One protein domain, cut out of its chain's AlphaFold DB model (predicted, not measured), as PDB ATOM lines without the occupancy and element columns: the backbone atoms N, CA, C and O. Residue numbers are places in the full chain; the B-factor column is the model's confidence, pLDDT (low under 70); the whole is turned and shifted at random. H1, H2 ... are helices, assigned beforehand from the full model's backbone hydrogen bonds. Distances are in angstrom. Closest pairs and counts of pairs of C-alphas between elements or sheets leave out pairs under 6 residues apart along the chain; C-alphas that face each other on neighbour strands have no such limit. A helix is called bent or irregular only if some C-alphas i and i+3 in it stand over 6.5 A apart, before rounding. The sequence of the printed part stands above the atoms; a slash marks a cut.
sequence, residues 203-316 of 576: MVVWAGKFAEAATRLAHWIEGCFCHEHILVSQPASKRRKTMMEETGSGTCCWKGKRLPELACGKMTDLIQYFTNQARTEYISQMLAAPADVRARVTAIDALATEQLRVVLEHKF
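AT A GLANCE: This is residues 203 to 316 of the 576 residues of the protein "Hypothetical protein" of Symbiodinium sp. CCMP2592 (UniProt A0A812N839). Picture a flat, loose slab of helices lying lengthwise: the long H7 and H1 make a narrow V on one side, and H5 and H6, one after the other, cover them on the other side. The hairpin of H2 and H3 makes a small head beside the last part of H1, and a long link leads from it back to short H4, near H5 and the last residue of H7. The printed part has 114 residues with seven named helices, H1 to H7 in chain order, and no named strand; its class is all helix. It is loose, with a radius of gyration of the C-alphas of 17.2 A, and spans 55 by 31 by 16 A.

IN THESE COORDINATES: Find C-alpha 291 at (203.935, 115.154, 177.236); from there H7, residues 291 to 316, runs 36.9 A to C-alpha 316 at (199.090, 151.628, 180.292). H1, residues 203 to 222, begins at C-alpha 203 at (195.307, 125.284, 171.232) and is 28.2 A long. Look next for H5 at residues 266 to 276, 15.4 A, and H6 at residues 280 to 288, 12.3 A. H2, residues 225 to 233, is 14.0 A long and irregular, with C-alphas 226 and 229 8.1 A apart. H3, residues 236 to 247, is 17.0 A long and irregular, with C-alphas 237 and 240 7.2 A apart. H4 is residues 259 to 263, 6.0 A.

HOW THE PARTS SIT: Start at H7, which with H1 and H5 makes an up and down bundle, each helix running against the one before it. H7 touches H5 with residues 305 to 316 alone, at a shallow tilt of 4 degrees, opposite ways; the closest C-alphas, of Thr 275 and Thr 305, are 6.2 A apart. H1 only just touches H7, with 3 pairs of C-alphas within 8 A, through residues 203 to 206 alone; the closest are Met 203 and Val 297, 7.2 A. H1 only just touches H6, also with 3 pairs; the closest C-alphas are those of Val 205 and Tyr 282, 6.9 A. H2 and H3 touch as a helical hairpin at a steep tilt of 40 degrees, C-alphas 230 and 239 being closest at 6.2 A. H3 is apart from H1, H5 and H7. H4 is close to H5 but not clearly touching, with the C-alphas of Glu 261 and Met 267 closest at 7.8 A. In H1, H4, H5, H6 and H7 every O i to N i+4 pair is within hydrogen-bond range; in H3 6 of 8 are, and in H2 2 of 5, beside 3 of 6 O i to N i+3 pairs.

THE WHOLE: The two farthest C-alphas, of Gly 248 and Asp 292, are 55.5 A apart. The printed part has no cut; the link from H3 to H4, 11 residues, is long, and the other links are tight. Mean pLDDT of the printed part is 90.8, and residue 278 alone is under 70.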
ATOM      1  N   MET A 203     195.215 123.905 171.703       91.44
ATOM      2  CA  MET A 203     195.307 125.284 171.232       91.44
ATOM      3  C   MET A 203     193.990 126.048 171.425       91.44
ATOM      4  O   MET A 203     194.024 127.231 171.766       91.44
ATOM      5  N   VAL A 204     192.828 125.392 171.295       87.94
ATOM      6  CA  VAL A 204     191.518 125.973 171.653       87.94
ATOM      7  C   VAL A 204     191.460 126.313 173.145       87.94
ATOM      8  O   VAL A 204     191.033 127.410 173.513       87.94
ATOM      9  N   VAL A 205     191.909 125.399 174.004       87.25
ATOM     10  CA  VAL A 205     191.933 125.575 175.465       87.25
ATOM     11  C   VAL A 205     192.869 126.714 175.868       87.25
ATOM     12  O   VAL A 205     192.485 127.594 176.644       87.25
ATOM     13  N   TRP A 206     194.066 126.745 175.282       90.69
ATOM     14  CA  TRP A 206     195.031 127.830 175.434       90.69
ATOM     15  C   TRP A 206     194.458 129.181 174.974       90.69
ATOM     16  O   TRP A 206     194.463 130.146 175.738       90.69
ATOM     17  N   ALA A 207     193.867 129.257 173.777       88.62
ATOM     18  CA  ALA A 207     193.252 130.488 173.275       88.62
ATOM     19  C   ALA A 207     192.077 130.946 174.158       88.62
ATOM     20  O   ALA A 207     191.880 132.145 174.375       88.62
ATOM     21  N   GLY A 208     191.321 129.993 174.714       85.44
ATOM     22  CA  GLY A 208     190.250 130.237 175.676       85.44
ATOM     23  C   GLY A 208     190.720 130.961 176.937       85.44
ATOM     24  O   GLY A 208     190.083 131.938 177.338       85.44
ATOM     25  N   LYS A 209     191.861 130.548 177.515       87.62
ATOM     26  CA  LYS A 209     192.494 131.214 178.673       87.62
ATOM     27  C   LYS A 209     192.726 132.705 178.396       87.62
ATOM     28  O   LYS A 209     192.314 133.556 179.186       87.62
ATOM     29  N   PHE A 210     193.340 133.034 177.261       86.50
ATOM     30  CA  PHE A 210     193.645 134.419 176.890       86.50
ATOM     31  C   PHE A 210     192.396 135.242 176.550       86.50
ATOM     32  O   PHE A 210     192.285 136.399 176.965       86.50
ATOM     33  N   ALA A 211     191.435 134.653 175.833       85.12
ATOM     34  CA  ALA A 211     190.168 135.312 175.522       85.12
ATOM     35  C   ALA A 211     189.384 135.662 176.797       85.12
ATOM     36  O   ALA A 211     188.808 136.750 176.903       85.12
ATOM     37  N   GLU A 212     189.389 134.771 177.788       83.62
ATOM     38  CA  GLU A 212     188.782 135.033 179.087       83.62
ATOM     39  C   GLU A 212     189.512 136.146 179.846       83.62
ATOM     40  O   GLU A 212     188.855 137.058 180.351       83.62
ATOM     41  N   ALA A 213     190.847 136.114 179.897       85.25
ATOM     42  CA  ALA A 213     191.643 137.154 180.549       85.25
ATOM     43  C   ALA A 213     191.367 138.543 179.946       85.25
ATOM     44  O   ALA A 213     191.045 139.488 180.670       85.25
ATOM     45  N   ALA A 214     191.379 138.656 178.613       87.69
ATOM     46  CA  ALA A 214     191.024 139.893 177.921       87.69
ATOM     47  C   ALA A 214     189.571 140.314 178.188       87.69
ATOM     48  O   ALA A 214     189.296 141.500 178.361       87.69
ATOM     49  N   THR A 215     188.642 139.359 178.287       85.06
ATOM     50  CA  THR A 215     187.239 139.637 178.634       85.06
ATOM     51  C   THR A 215     187.102 140.169 180.062       85.06
ATOM     52  O   THR A 215     186.336 141.103 180.289       85.06
ATOM     53  N   ARG A 216     187.851 139.626 181.030       86.81
ATOM     54  CA  ARG A 216     187.875 140.126 182.414       86.81
ATOM     55  C   ARG A 216     188.453 141.537 182.486       86.81
ATOM     56  O   ARG A 216     187.836 142.399 183.107       86.81
ATOM     57  N   LEU A 217     189.564 141.794 181.793       90.44
ATOM     58  CA  LEU A 217     190.132 143.140 181.659       90.44
ATOM     59  C   LEU A 217     189.129 144.115 181.036       90.44
ATOM     60  O   LEU A 217     188.900 145.192 181.580       90.44
ATOM     61  N   ALA A 218     188.485 143.727 179.935       89.06
ATOM     62  CA  ALA A 218     187.466 144.540 179.284       89.06
ATOM     63  C   ALA A 218     186.289 144.836 180.226       89.06
ATOM     64  O   ALA A 218     185.870 145.986 180.337       89.06
ATOM     65  N   HIS A 219     185.795 143.833 180.960       88.44
ATOM     66  CA  HIS A 219     184.740 144.024 181.953       88.44
ATOM     67  C   HIS A 219     185.154 144.969 183.084       88.44
ATOM     68  O   HIS A 219     184.338 145.795 183.495       88.44
ATOM     69  N   TRP A 220     186.395 144.883 183.567       93.50
ATOM     70  CA  TRP A 220     186.909 145.803 184.581       93.50
ATOM     71  C   TRP A 220     186.965 147.242 184.043       93.50
ATOM     72  O   TRP A 220     186.393 148.142 184.668       93.50
ATOM     73  N   ILE A 221     187.545 147.438 182.846       93.44
ATOM     74  CA  ILE A 221     187.650 148.737 182.152       93.44
ATOM     75  C   ILE A 221     186.268 149.364 181.945       93.44
ATOM     76  O   ILE A 221     186.080 150.554 182.179       93.44
ATOM     77  N   GLU A 222     185.294 148.578 181.488       90.06
ATOM     78  CA  GLU A 222     183.931 149.035 181.185       90.06
ATOM     79  C   GLU A 222     183.049 149.192 182.418       90.06
ATOM     80  O   GLU A 222     181.985 149.821 182.357       90.06
ATOM     81  N   GLY A 223     183.451 148.555 183.511       91.62
ATOM     82  CA  GLY A 223     182.693 148.507 184.736       91.62
ATOM     83  C   GLY A 223     182.866 149.732 185.611       91.62
ATOM     84  O   GLY A 223     183.423 150.750 185.215       91.62
ATOM     85  N   CYS A 224     182.345 149.628 186.824       93.81
ATOM     86  CA  CYS A 224     182.518 150.613 187.881       93.81
ATOM     87  C   CYS A 224     182.935 149.892 189.154       93.81
ATOM     88  O   CYS A 224     182.414 148.812 189.426       93.81
ATOM     89  N   PHE A 225     183.806 150.510 189.949       93.69
ATOM     90  CA  PHE A 225     184.328 149.887 191.167       93.69
ATOM     91  C   PHE A 225     183.225 149.534 192.169       93.69
ATOM     92  O   PHE A 225     183.282 148.490 192.803       93.69
ATOM     93  N   CYS A 226     182.181 150.360 192.262       93.56
ATOM     94  CA  CYS A 226     181.101 150.182 193.228       93.56
ATOM     95  C   CYS A 226     180.063 149.113 192.850       93.56
ATOM     96  O   CYS A 226     179.317 148.686 193.720       93.56
ATOM     97  N   HIS A 227     180.012 148.665 191.589       93.88
ATOM     98  CA  HIS A 227     179.039 147.649 191.139       93.88
ATOM     99  C   HIS A 227     179.668 146.591 190.226       93.88
ATOM    100  O   HIS A 227     179.021 146.038 189.329       93.88
ATOM    101  N   GLU A 228     180.962 146.330 190.407       90.00
ATOM    102  CA  GLU A 228     181.681 145.312 189.644       90.00
ATOM    103  C   GLU A 228     181.086 143.917 189.878       90.00
ATOM    104  O   GLU A 228     180.975 143.125 188.939       90.00
ATOM    105  N   HIS A 229     180.581 143.660 191.091       89.69
ATOM    106  CA  HIS A 229     179.891 142.418 191.435       89.69
ATOM    107  C   HIS A 229     178.682 142.154 190.536       89.69
ATOM    108  O   HIS A 229     178.464 141.004 190.166       89.69
ATOM    109  N   ILE A 230     177.933 143.179 190.109       88.69
ATOM    110  CA  ILE A 230     176.797 143.009 189.186       88.69
ATOM    111  C   ILE A 230     177.291 142.538 187.815       88.69
ATOM    112  O   ILE A 230     176.686 141.667 187.192       88.69
ATOM    113  N   LEU A 231     178.399 143.095 187.321       80.50
ATOM    114  CA  LEU A 231     178.943 142.731 186.008       80.50
ATOM    115  C   LEU A 231     179.486 141.303 185.993       80.50
ATOM    116  O   LEU A 231     179.321 140.606 184.988       80.50
ATOM    117  N   VAL A 232     180.102 140.882 187.096       82.56
ATOM    118  CA  VAL A 232     180.677 139.544 187.254       82.56
ATOM    119  C   VAL A 232     179.595 138.493 187.515       82.56
ATOM    120  O   VAL A 232     179.619 137.437 186.890       82.56
ATOM    121  N   SER A 233     178.638 138.772 188.404       84.75
ATOM    122  CA  SER A 233     177.655 137.776 188.862       84.75
ATOM    123  C   SER A 233     176.407 137.672 187.986       84.75
ATOM    124  O   SER A 233     175.804 136.602 187.917       84.75
ATOM    125  N   GLN A 234     175.997 138.754 187.312       87.50
ATOM    126  CA  GLN A 234     174.726 138.780 186.589       87.50
ATOM    127  C   GLN A 234     174.902 138.591 185.076       87.50
ATOM    128  O   GLN A 234     175.768 139.223 184.449       87.50
ATOM    129  N   PRO A 235     174.014 137.807 184.434       84.19
ATOM    130  CA  PRO A 235     173.968 137.716 182.983       84.19
ATOM    131  C   PRO A 235     173.590 139.070 182.376       84.19
ATOM    132  O   PRO A 235     172.828 139.847 182.960       84.19
ATOM    133  N   ALA A 236     174.086 139.345 181.167       78.94
ATOM    134  CA  ALA A 236     173.944 140.646 180.511       78.94
ATOM    135  C   ALA A 236     172.492 141.162 180.438       78.94
ATOM    136  O   ALA A 236     172.265 142.362 180.586       78.94
ATOM    137  N   SER A 237     171.518 140.263 180.270       84.69
ATOM    138  CA  SER A 237     170.084 140.578 180.229       84.69
ATOM    139  C   SER A 237     169.518 141.085 181.560       84.69
ATOM    140  O   SER A 237     168.564 141.859 181.550       84.69
ATOM    141  N   LYS A 238     170.101 140.688 182.698       90.56
ATOM    142  CA  LYS A 238     169.637 141.068 184.043       90.56
ATOM    143  C   LYS A 238     170.387 142.259 184.632       90.56
ATOM    144  O   LYS A 238     169.804 142.987 185.427       90.56
ATOM    145  N   ARG A 239     171.622 142.529 184.187       88.75
ATOM    146  CA  ARG A 239     172.495 143.590 184.738       88.75
ATOM    147  C   ARG A 239     171.803 144.944 184.909       88.75
ATOM    148  O   ARG A 239     171.979 145.582 185.936       88.75
ATOM    149  N   ARG A 240     171.013 145.398 183.924       89.81
ATOM    150  CA  ARG A 240     170.312 146.696 184.000       89.81
ATOM    151  C   ARG A 240     169.221 146.703 185.071       89.81
ATOM    152  O   ARG A 240     169.068 147.709 185.750       89.81
ATOM    153  N   LYS A 241     168.472 145.605 185.189       93.56
ATOM    154  CA  LYS A 241     167.419 145.456 186.195       93.56
ATOM    155  C   LYS A 241     168.036 145.438 187.592       93.56
ATOM    156  O   LYS A 241     167.658 146.267 188.403       93.56
ATOM    157  N   THR A 242     169.058 144.613 187.810       92.75
ATOM    158  CA  THR A 242     169.774 144.555 189.093       92.75
ATOM    159  C   THR A 242     170.411 145.898 189.457       92.75
ATOM    160  O   THR A 242     170.268 146.352 190.582       92.75
ATOM    161  N   MET A 243     171.035 146.601 188.501       92.88
ATOM    162  CA  MET A 243     171.569 147.951 188.739       92.88
ATOM    163  C   MET A 243     170.469 148.938 189.160       92.88
ATOM    164  O   MET A 243     170.673 149.726 190.078       92.88
ATOM    165  N   MET A 244     169.301 148.888 188.509       93.94
ATOM    166  CA  MET A 244     168.150 149.722 188.866       93.94
ATOM    167  C   MET A 244     167.629 149.393 190.269       93.94
ATOM    168  O   MET A 244     167.304 150.306 191.016       93.94
ATOM    169  N   GLU A 245     167.569 148.110 190.622       94.38
ATOM    170  CA  GLU A 245     167.128 147.638 191.939       94.38
ATOM    171  C   GLU A 245     168.098 148.062 193.053       94.38
ATOM    172  O   GLU A 245     167.646 148.509 194.101       94.38
ATOM    173  N   GLU A 246     169.413 147.983 192.825       92.44
ATOM    174  CA  GLU A 246     170.425 148.338 193.834       92.44
ATOM    175  C   GLU A 246     170.654 149.851 193.967       92.44
ATOM    176  O   GLU A 246     170.955 150.336 195.055       92.44
ATOM    177  N   THR A 247     170.536 150.612 192.874       91.50
ATOM    178  CA  THR A 247     170.980 152.023 192.837       91.50
ATOM    179  C   THR A 247     169.874 153.031 192.548       91.50
ATOM    180  O   THR A 247     170.127 154.235 192.560       91.50
ATOM    181  N   GLY A 248     168.670 152.571 192.199       94.31
ATOM    182  CA  GLY A 248     167.603 153.424 191.666       94.31
ATOM    183  C   GLY A 248     167.870 153.956 190.250       94.31
ATOM    184  O   GLY A 248     167.058 154.705 189.711       94.31
ATOM    185  N   SER A 249     168.991 153.576 189.625       92.44
ATOM    186  CA  SER A 249     169.394 154.012 188.289       92.44
ATOM    187  C   SER A 249     169.779 152.827 187.410       92.44
ATOM    188  O   SER A 249     170.466 151.898 187.822       92.44
ATOM    189  N   GLY A 250     169.422 152.875 186.126       89.38
ATOM    190  CA  GLY A 250     169.874 151.874 185.155       89.38
ATOM    191  C   GLY A 250     171.375 151.953 184.833       89.38
ATOM    192  O   GLY A 250     171.883 151.108 184.086       89.38
ATOM    193  N   THR A 251     172.081 152.974 185.334       88.88
ATOM    194  CA  THR A 251     173.499 153.231 185.061       88.88
ATOM    195  C   THR A 251     174.217 153.850 186.257       88.88
ATOM    196  O   THR A 251     173.736 154.815 186.845       88.88
ATOM    197  N   CYS A 252     175.427 153.372 186.541       90.69
ATOM    198  CA  CYS A 252     176.318 153.993 187.514       90.69
ATOM    199  C   CYS A 252     177.125 155.142 186.884       90.69
ATOM    200  O   CYS A 252     177.652 154.997 185.776       90.69
ATOM    201  N   CYS A 253     177.288 156.253 187.609       90.75
ATOM    202  CA  CYS A 253     178.094 157.391 187.164       90.75
ATOM    203  C   CYS A 253     179.586 157.064 187.013       90.75
ATOM    204  O   CYS A 253     180.242 157.781 186.270       90.75
ATOM    205  N   TRP A 254     180.086 155.995 187.648       93.00
ATOM    206  CA  TRP A 254     181.468 155.489 187.582       93.00
ATOM    207  C   TRP A 254     181.719 154.480 186.462       93.00
ATOM    208  O   TRP A 254     182.834 153.986 186.300       93.00
ATOM    209  N   LYS A 255     180.685 154.121 185.698       92.06
ATOM    210  CA  LYS A 255     180.811 153.123 184.638       92.06
ATOM    211  C   LYS A 255     181.820 153.589 183.585       92.06
ATOM    212  O   LYS A 255     181.649 154.661 183.009       92.06
ATOM    213  N   GLY A 256     182.834 152.770 183.325       92.75
ATOM    214  CA  GLY A 256     183.905 153.065 182.378       92.75
ATOM    215  C   GLY A 256     184.991 154.002 182.913       92.75
ATOM    216  O   GLY A 256     185.892 154.352 182.159       92.75
ATOM    217  N   LYS A 257     184.916 154.452 184.172       94.81
ATOM    218  CA  LYS A 257     185.752 155.534 184.722       94.81
ATOM    219  C   LYS A 257     186.715 154.986 185.768       94.81
ATOM    220  O   LYS A 257     186.544 155.185 186.967       94.81
ATOM    221  N   ARG A 258     187.709 154.241 185.284       96.50
ATOM    222  CA  ARG A 258     188.726 153.557 186.105       96.50
ATOM    223  C   ARG A 258     190.088 154.258 186.087       96.50
ATOM    224  O   ARG A 258     191.063 153.713 186.594       96.50
ATOM    225  N   LEU A 259     190.174 155.456 185.499       97.06
ATOM    226  CA  LEU A 259     191.429 156.207 185.420       97.06
ATOM    227  C   LEU A 259     192.062 156.469 186.803       97.06
ATOM    228  O   LEU A 259     193.277 156.325 186.891       97.06
ATOM    229  N   PRO A 260     191.301 156.739 187.889       98.25
ATOM    230  CA  PRO A 260     191.882 156.843 189.231       98.25
ATOM    231  C   PRO A 260     192.646 155.590 189.671       98.25
ATOM    232  O   PRO A 260     193.760 155.687 190.177       98.25
ATOM    233  N   GLU A 261     192.090 154.402 189.425       98.19
ATOM    234  CA  GLU A 261     192.746 153.133 189.756       98.19
ATOM    235  C   GLU A 261     193.990 152.905 188.884       98.19
ATOM    236  O   GLU A 261     195.037 152.497 189.394       98.19
ATOM    237  N   LEU A 262     193.910 153.208 187.581       97.88
ATOM    238  CA  LEU A 262     195.059 153.120 186.671       97.88
ATOM    239  C   LEU A 262     196.202 154.050 187.081       97.88
ATOM    240  O   LEU A 262     197.355 153.627 187.069       97.88
ATOM    241  N   ALA A 263     195.879 155.285 187.465       98.31
ATOM    242  CA  ALA A 263     196.847 156.281 187.908       98.31
ATOM    243  C   ALA A 263     197.555 155.872 189.207       98.31
ATOM    244  O   ALA A 263     198.704 156.237 189.431       98.31
ATOM    245  N   CYS A 264     196.909 155.045 190.031       98.44
ATOM    246  CA  CYS A 264     197.544 154.408 191.181       98.44
ATOM    247  C   CYS A 264     198.356 153.149 190.824       98.44
ATOM    248  O   CYS A 264     198.937 152.539 191.715       98.44
ATOM    249  N   GLY A 265     198.389 152.712 189.564       97.00
ATOM    250  CA  GLY A 265     199.112 151.516 189.125       97.00
ATOM    251  C   GLY A 265     198.335 150.202 189.251       97.00
ATOM    252  O   GLY A 265     198.940 149.134 189.174       97.00
ATOM    253  N   LYS A 266     197.002 150.241 189.406       96.69
ATOM    254  CA  LYS A 266     196.155 149.034 189.523       96.69
ATOM    255  C   LYS A 266     196.294 148.073 188.338       96.69
ATOM    256  O   LYS A 266     196.082 146.875 188.498       96.69
ATOM    257  N   MET A 267     196.647 148.583 187.156       95.31
ATOM    258  CA  MET A 267     196.858 147.749 185.971       95.31
ATOM    259  C   MET A 267     197.981 146.732 186.171       95.31
ATOM    260  O   MET A 267     197.832 145.600 185.735       95.31
ATOM    261  N   THR A 268     199.063 147.090 186.866       94.38
ATOM    262  CA  THR A 268     200.148 146.146 187.169       94.38
ATOM    263  C   THR A 268     199.633 144.992 188.027       94.38
ATOM    264  O   THR A 268     199.863 143.835 187.688       94.38
ATOM    265  N   ASP A 269     198.845 145.290 189.068       94.38
ATOM    266  CA  ASP A 269     198.227 144.273 189.925       94.38
ATOM    267  C   ASP A 269     197.300 143.348 189.116       94.38
ATOM    268  O   ASP A 269     197.285 142.133 189.309       94.38
ATOM    269  N   LEU A 270     196.511 143.928 188.204       93.06
ATOM    270  CA  LEU A 270     195.593 143.192 187.339       93.06
ATOM    271  C   LEU A 270     196.352 142.289 186.371       93.06
ATOM    272  O   LEU A 270     196.049 141.102 186.295       93.06
ATOM    273  N   ILE A 271     197.351 142.820 185.668       91.12
ATOM    274  CA  ILE A 271     198.195 142.042 184.760       91.12
ATOM    275  C   ILE A 271     198.841 140.890 185.527       91.12
ATOM    276  O   ILE A 271     198.678 139.749 185.113       91.12
ATOM    277  N   GLN A 272     199.469 141.155 186.677       90.81
ATOM    278  CA  GLN A 272     200.087 140.122 187.508       90.81
ATOM    279  C   GLN A 272     199.079 139.053 187.951       90.81
ATOM    280  O   GLN A 272     199.367 137.857 187.903       90.81
ATOM    281  N   TYR A 273     197.879 139.464 188.363       88.50
ATOM    282  CA  TYR A 273     196.805 138.538 188.705       88.50
ATOM    283  C   TYR A 273     196.438 137.643 187.513       88.50
ATOM    284  O   TYR A 273     196.331 136.429 187.672       88.50
ATOM    285  N   PHE A 274     196.302 138.210 186.313       82.06
ATOM    286  CA  PHE A 274     195.947 137.452 185.113       82.06
ATOM    287  C   PHE A 274     197.073 136.549 184.606       82.06
ATOM    288  O   PHE A 274     196.788 135.443 184.153       82.06
ATOM    289  N   THR A 275     198.334 136.978 184.693       81.31
ATOM    290  CA  THR A 275     199.478 136.149 184.289       81.31
ATOM    291  C   THR A 275     199.707 134.990 185.256       81.31
ATOM    292  O   THR A 275     200.131 133.920 184.828       81.31
ATOM    293  N   ASN A 276     199.391 135.175 186.543       80.56
ATOM    294  CA  ASN A 276     199.647 134.177 187.584       80.56
ATOM    295  C   ASN A 276     198.454 133.250 187.849       80.56
ATOM    296  O   ASN A 276     198.637 132.150 188.372       80.56
ATOM    297  N   GLN A 277     197.231 133.651 187.492       73.62
ATOM    298  CA  GLN A 277     196.074 132.766 187.567       73.62
ATOM    299  C   GLN A 277     196.044 131.795 186.387       73.62
ATOM    300  O   GLN A 277     195.322 131.967 185.404       73.62
ATOM    301  N   ALA A 278     196.781 130.698 186.525       66.50
ATOM    302  CA  ALA A 278     196.468 129.503 185.766       66.50
ATOM    303  C   ALA A 278     195.172 128.903 186.341       66.50
ATOM    304  O   ALA A 278     195.121 128.467 187.491       66.50
ATOM    305  N   ARG A 279     194.090 128.936 185.554       74.00
ATOM    306  CA  ARG A 279     192.813 128.337 185.957       74.00
ATOM    307  C   ARG A 279     193.012 126.855 186.251       74.00
ATOM    308  O   ARG A 279     193.644 126.160 185.456       74.00
ATOM    309  N   THR A 280     192.400 126.365 187.328       81.56
ATOM    310  CA  THR A 280     192.409 124.938 187.683       81.56
ATOM    311  C   THR A 280     191.989 124.072 186.499       81.56
ATOM    312  O   THR A 280     192.585 123.027 186.264       81.56
ATOM    313  N   GLU A 281     191.025 124.533 185.692       80.12
ATOM    314  CA  GLU A 281     190.593 123.808 184.497       80.12
ATOM    315  C   GLU A 281     191.657 123.765 183.392       80.12
ATOM    316  O   GLU A 281     191.832 122.722 182.770       80.12
ATOM    317  N   TYR A 282     192.383 124.865 183.157       86.44
ATOM    318  CA  TYR A 282     193.486 124.902 182.190       86.44
ATOM    319  C   TYR A 282     194.620 123.975 182.630       86.44
ATOM    320  O   TYR A 282     195.065 123.140 181.850       86.44
ATOM    321  N   ILE A 283     195.035 124.068 183.899       88.31
ATOM    322  CA  ILE A 283     196.083 123.207 184.464       88.31
ATOM    323  C   ILE A 283     195.667 121.737 184.370       88.31
ATOM    324  O   ILE A 283     196.434 120.919 183.875       88.31
ATOM    325  N   SER A 284     194.445 121.404 184.797       89.12
ATOM    326  CA  SER A 284     193.924 120.034 184.747       89.12
ATOM    327  C   SER A 284     193.951 119.463 183.332       89.12
ATOM    328  O   SER A 284     194.292 118.297 183.158       89.12
ATOM    329  N   GLN A 285     193.615 120.271 182.326       87.12
ATOM    330  CA  GLN A 285     193.661 119.851 180.929       87.12
ATOM    331  C   GLN A 285     195.107 119.682 180.448       87.12
ATOM    332  O   GLN A 285     195.438 118.643 179.891       87.12
ATOM    333  N   MET A 286     196.002 120.626 180.742       90.50
ATOM    334  CA  MET A 286     197.419 120.494 180.382       90.50
ATOM    335  C   MET A 286     198.083 119.269 181.028       90.50
ATOM    336  O   MET A 286     198.922 118.621 180.402       90.50
ATOM    337  N   LEU A 287     197.698 118.906 182.256       92.62
ATOM    338  CA  LEU A 287     198.177 117.689 182.922       92.62
ATOM    339  C   LEU A 287     197.698 116.407 182.226       92.62
ATOM    340  O   LEU A 287     198.454 115.441 182.177       92.62
ATOM    341  N   ALA A 288     196.490 116.414 181.657       92.00
ATOM    342  CA  ALA A 288     195.951 115.300 180.877       92.00
ATOM    343  C   ALA A 288     196.532 115.212 179.452       92.00
ATOM    344  O   ALA A 288     196.386 114.185 178.793       92.00
ATOM    345  N   ALA A 289     197.183 116.272 178.965       92.88
ATOM    346  CA  ALA A 289     197.747 116.294 177.623       92.88
ATOM    347  C   ALA A 289     198.959 115.351 177.472       92.88
ATOM    348  O   ALA A 289     199.713 115.146 178.437       92.88
ATOM    349  N   PRO A 290     199.209 114.830 176.253       96.31
ATOM    350  CA  PRO A 290     200.472 114.179 175.911       96.31
ATOM    351  C   PRO A 290     201.679 115.050 176.284       96.31
ATOM    352  O   PRO A 290     201.599 116.279 176.280       96.31
ATOM    353  N   ALA A 291     202.798 114.430 176.659       95.94
ATOM    354  CA  ALA A 291     203.935 115.154 177.236       95.94
ATOM    355  C   ALA A 291     204.566 116.169 176.267       95.94
ATOM    356  O   ALA A 291     204.923 117.273 176.681       95.94
ATOM    357  N   ASP A 292     204.666 115.805 174.995       95.88
ATOM    358  CA  ASP A 292     205.147 116.638 173.893       95.88
ATOM    359  C   ASP A 292     204.218 117.834 173.639       95.88
ATOM    360  O   ASP A 292     204.671 118.982 173.606       95.88
ATOM    361  N   VAL A 293     202.909 117.582 173.573       94.44
ATOM    362  CA  VAL A 293     201.876 118.614 173.430       94.44
ATOM    363  C   VAL A 293     201.894 119.570 174.621       94.44
ATOM    364  O   VAL A 293     201.939 120.788 174.440       94.44
ATOM    365  N   ARG A 294     201.916 119.040 175.850       95.75
ATOM    366  CA  ARG A 294     201.997 119.835 177.083       95.75
ATOM    367  C   ARG A 294     203.231 120.730 177.066       95.75
ATOM    368  O   ARG A 294     203.107 121.920 177.353       95.75
ATOM    369  N   ALA A 295     204.402 120.186 176.736       96.06
ATOM    370  CA  ALA A 295     205.640 120.958 176.670       96.06
ATOM    371  C   ALA A 295     205.533 122.088 175.636       96.06
ATOM    372  O   ALA A 295     205.888 123.232 175.934       96.06
ATOM    373  N   ARG A 296     204.974 121.796 174.453       96.00
ATOM    374  CA  ARG A 296     204.797 122.789 173.392       96.00
ATOM    375  C   ARG A 296     203.828 123.901 173.790       96.00
ATOM    376  O   ARG A 296     204.191 125.072 173.695       96.00
ATOM    377  N   VAL A 297     202.632 123.557 174.266       94.50
ATOM    378  CA  VAL A 297     201.613 124.542 174.672       94.50
ATOM    379  C   VAL A 297     202.090 125.368 175.865       94.50
ATOM    380  O   VAL A 297     201.863 126.572 175.889       94.50
ATOM    381  N   THR A 298     202.829 124.773 176.807       94.12
ATOM    382  CA  THR A 298     203.426 125.512 177.935       94.12
ATOM    383  C   THR A 298     204.463 126.533 177.461       94.12
ATOM    384  O   THR A 298     204.476 127.662 177.948       94.12
ATOM    385  N   ALA A 299     205.307 126.177 176.486       95.62
ATOM    386  CA  ALA A 299     206.269 127.113 175.906       95.62
ATOM    387  C   ALA A 299     205.573 128.276 175.173       95.62
ATOM    388  O   ALA A 299     205.968 129.433 175.334       95.62
ATOM    389  N   ILE A 300     204.509 127.978 174.417       95.31
ATOM    390  CA  ILE A 300     203.662 128.989 173.766       95.31
ATOM    391  C   ILE A 300     203.013 129.901 174.817       95.31
ATOM    392  O   ILE A 300     203.040 131.122 174.674       95.31
ATOM    393  N   ASP A 301     202.455 129.326 175.883       94.12
ATOM    394  CA  ASP A 301     201.799 130.054 176.967       94.12
ATOM    395  C   ASP A 301     202.751 131.011 177.683       94.12
ATOM    396  O   ASP A 301     202.401 132.174 177.879       94.12
ATOM    397  N   ALA A 302     203.961 130.560 178.017       93.62
ATOM    398  CA  ALA A 302     204.972 131.396 178.655       93.62
ATOM    399  C   ALA A 302     205.354 132.597 177.775       93.62
ATOM    400  O   ALA A 302     205.342 133.735 178.245       93.62
ATOM    401  N   LEU A 303     205.622 132.358 176.484       94.81
ATOM    402  CA  LEU A 303     205.966 133.415 175.534       94.81
ATOM    403  C   LEU A 303     204.819 134.421 175.364       94.81
ATOM    404  O   LEU A 303     205.031 135.629 175.455       94.81
ATOM    405  N   ALA A 304     203.601 133.928 175.139       94.12
ATOM    406  CA  ALA A 304     202.432 134.770 174.919       94.12
ATOM    407  C   ALA A 304     202.059 135.582 176.168       94.12
ATOM    408  O   ALA A 304     201.726 136.763 176.066       94.12
ATOM    409  N   THR A 305     202.151 134.970 177.352       93.75
ATOM    410  CA  THR A 305     201.885 135.633 178.635       93.75
ATOM    411  C   THR A 305     202.874 136.771 178.871       93.75
ATOM    412  O   THR A 305     202.458 137.875 179.224       93.75
ATOM    413  N   GLU A 306     204.162 136.537 178.619       94.12
ATOM    414  CA  GLU A 306     205.198 137.558 178.785       94.12
ATOM    415  C   GLU A 306     205.038 138.712 177.788       94.12
ATOM    416  O   GLU A 306     205.075 139.881 178.176       94.12
ATOM    417  N   GLN A 307     204.779 138.414 176.511       94.25
ATOM    418  CA  GLN A 307     204.518 139.456 175.516       94.25
ATOM    419  C   GLN A 307     203.282 140.292 175.870       94.25
ATOM    420  O   GLN A 307     203.326 141.522 175.786       94.25
ATOM    421  N   LEU A 308     202.190 139.647 176.293       92.62
ATOM    422  CA  LEU A 308     200.978 140.334 176.738       92.62
ATOM    423  C   LEU A 308     201.282 141.263 177.919       92.62
ATOM    424  O   LEU A 308     200.886 142.429 177.890       92.62
ATOM    425  N   ARG A 309     202.012 140.767 178.925       94.75
ATOM    426  CA  ARG A 309     202.423 141.526 180.110       94.75
ATOM    427  C   ARG A 309     203.195 142.784 179.720       94.75
ATOM    428  O   ARG A 309     202.753 143.885 180.037       94.75
ATOM    429  N   VAL A 310     204.292 142.623 178.978       95.31
ATOM    430  CA  VAL A 310     205.181 143.725 178.576       95.31
ATOM    431  C   VAL A 310     204.430 144.783 177.768       95.31
ATOM    432  O   VAL A 310     204.558 145.980 178.035       95.31
ATOM    433  N   VAL A 311     203.622 144.365 176.789       94.44
ATOM    434  CA  VAL A 311     202.902 145.318 175.937       94.44
ATOM    435  C   VAL A 311     201.820 146.053 176.726       94.44
ATOM    436  O   VAL A 311     201.707 147.269 176.580       94.44
ATOM    437  N   LEU A 312     201.043 145.369 177.573       94.62
ATOM    438  CA  LEU A 312     200.015 146.030 178.382       94.62
ATOM    439  C   LEU A 312     200.628 146.983 179.415       94.62
ATOM    440  O   LEU A 312     200.167 148.120 179.513       94.62
ATOM    441  N   GLU A 313     201.677 146.573 180.132       95.38
ATOM    442  CA  GLU A 313     202.400 147.443 181.072       95.38
ATOM    443  C   GLU A 313     202.883 148.712 180.368       95.38
ATOM    444  O   GLU A 313     202.587 149.822 180.812       95.38
ATOM    445  N   HIS A 314     203.538 148.562 179.216       95.62
ATOM    446  CA  HIS A 314     204.020 149.694 178.437       95.62
ATOM    447  C   HIS A 314     202.877 150.596 177.944       95.62
ATOM    448  O   HIS A 314     202.956 151.821 178.044       95.62
ATOM    449  N   LYS A 315     201.790 150.013 177.422       94.81
ATOM    450  CA  LYS A 315     200.659 150.775 176.869       94.81
ATOM    451  C   LYS A 315     199.808 151.469 177.928       94.81
ATOM    452  O   LYS A 315     199.151 152.442 177.575       94.81
ATOM    453  N   PHE A 316     199.812 151.004 179.177       96.19
ATOM    454  CA  PHE A 316     199.090 151.628 180.292       96.19
ATOM    455  C   PHE A 316     199.979 152.467 181.221       96.19
ATOM    456  O   PHE A 316     199.444 153.181 182.070       96.19
TER     457      PHE A 316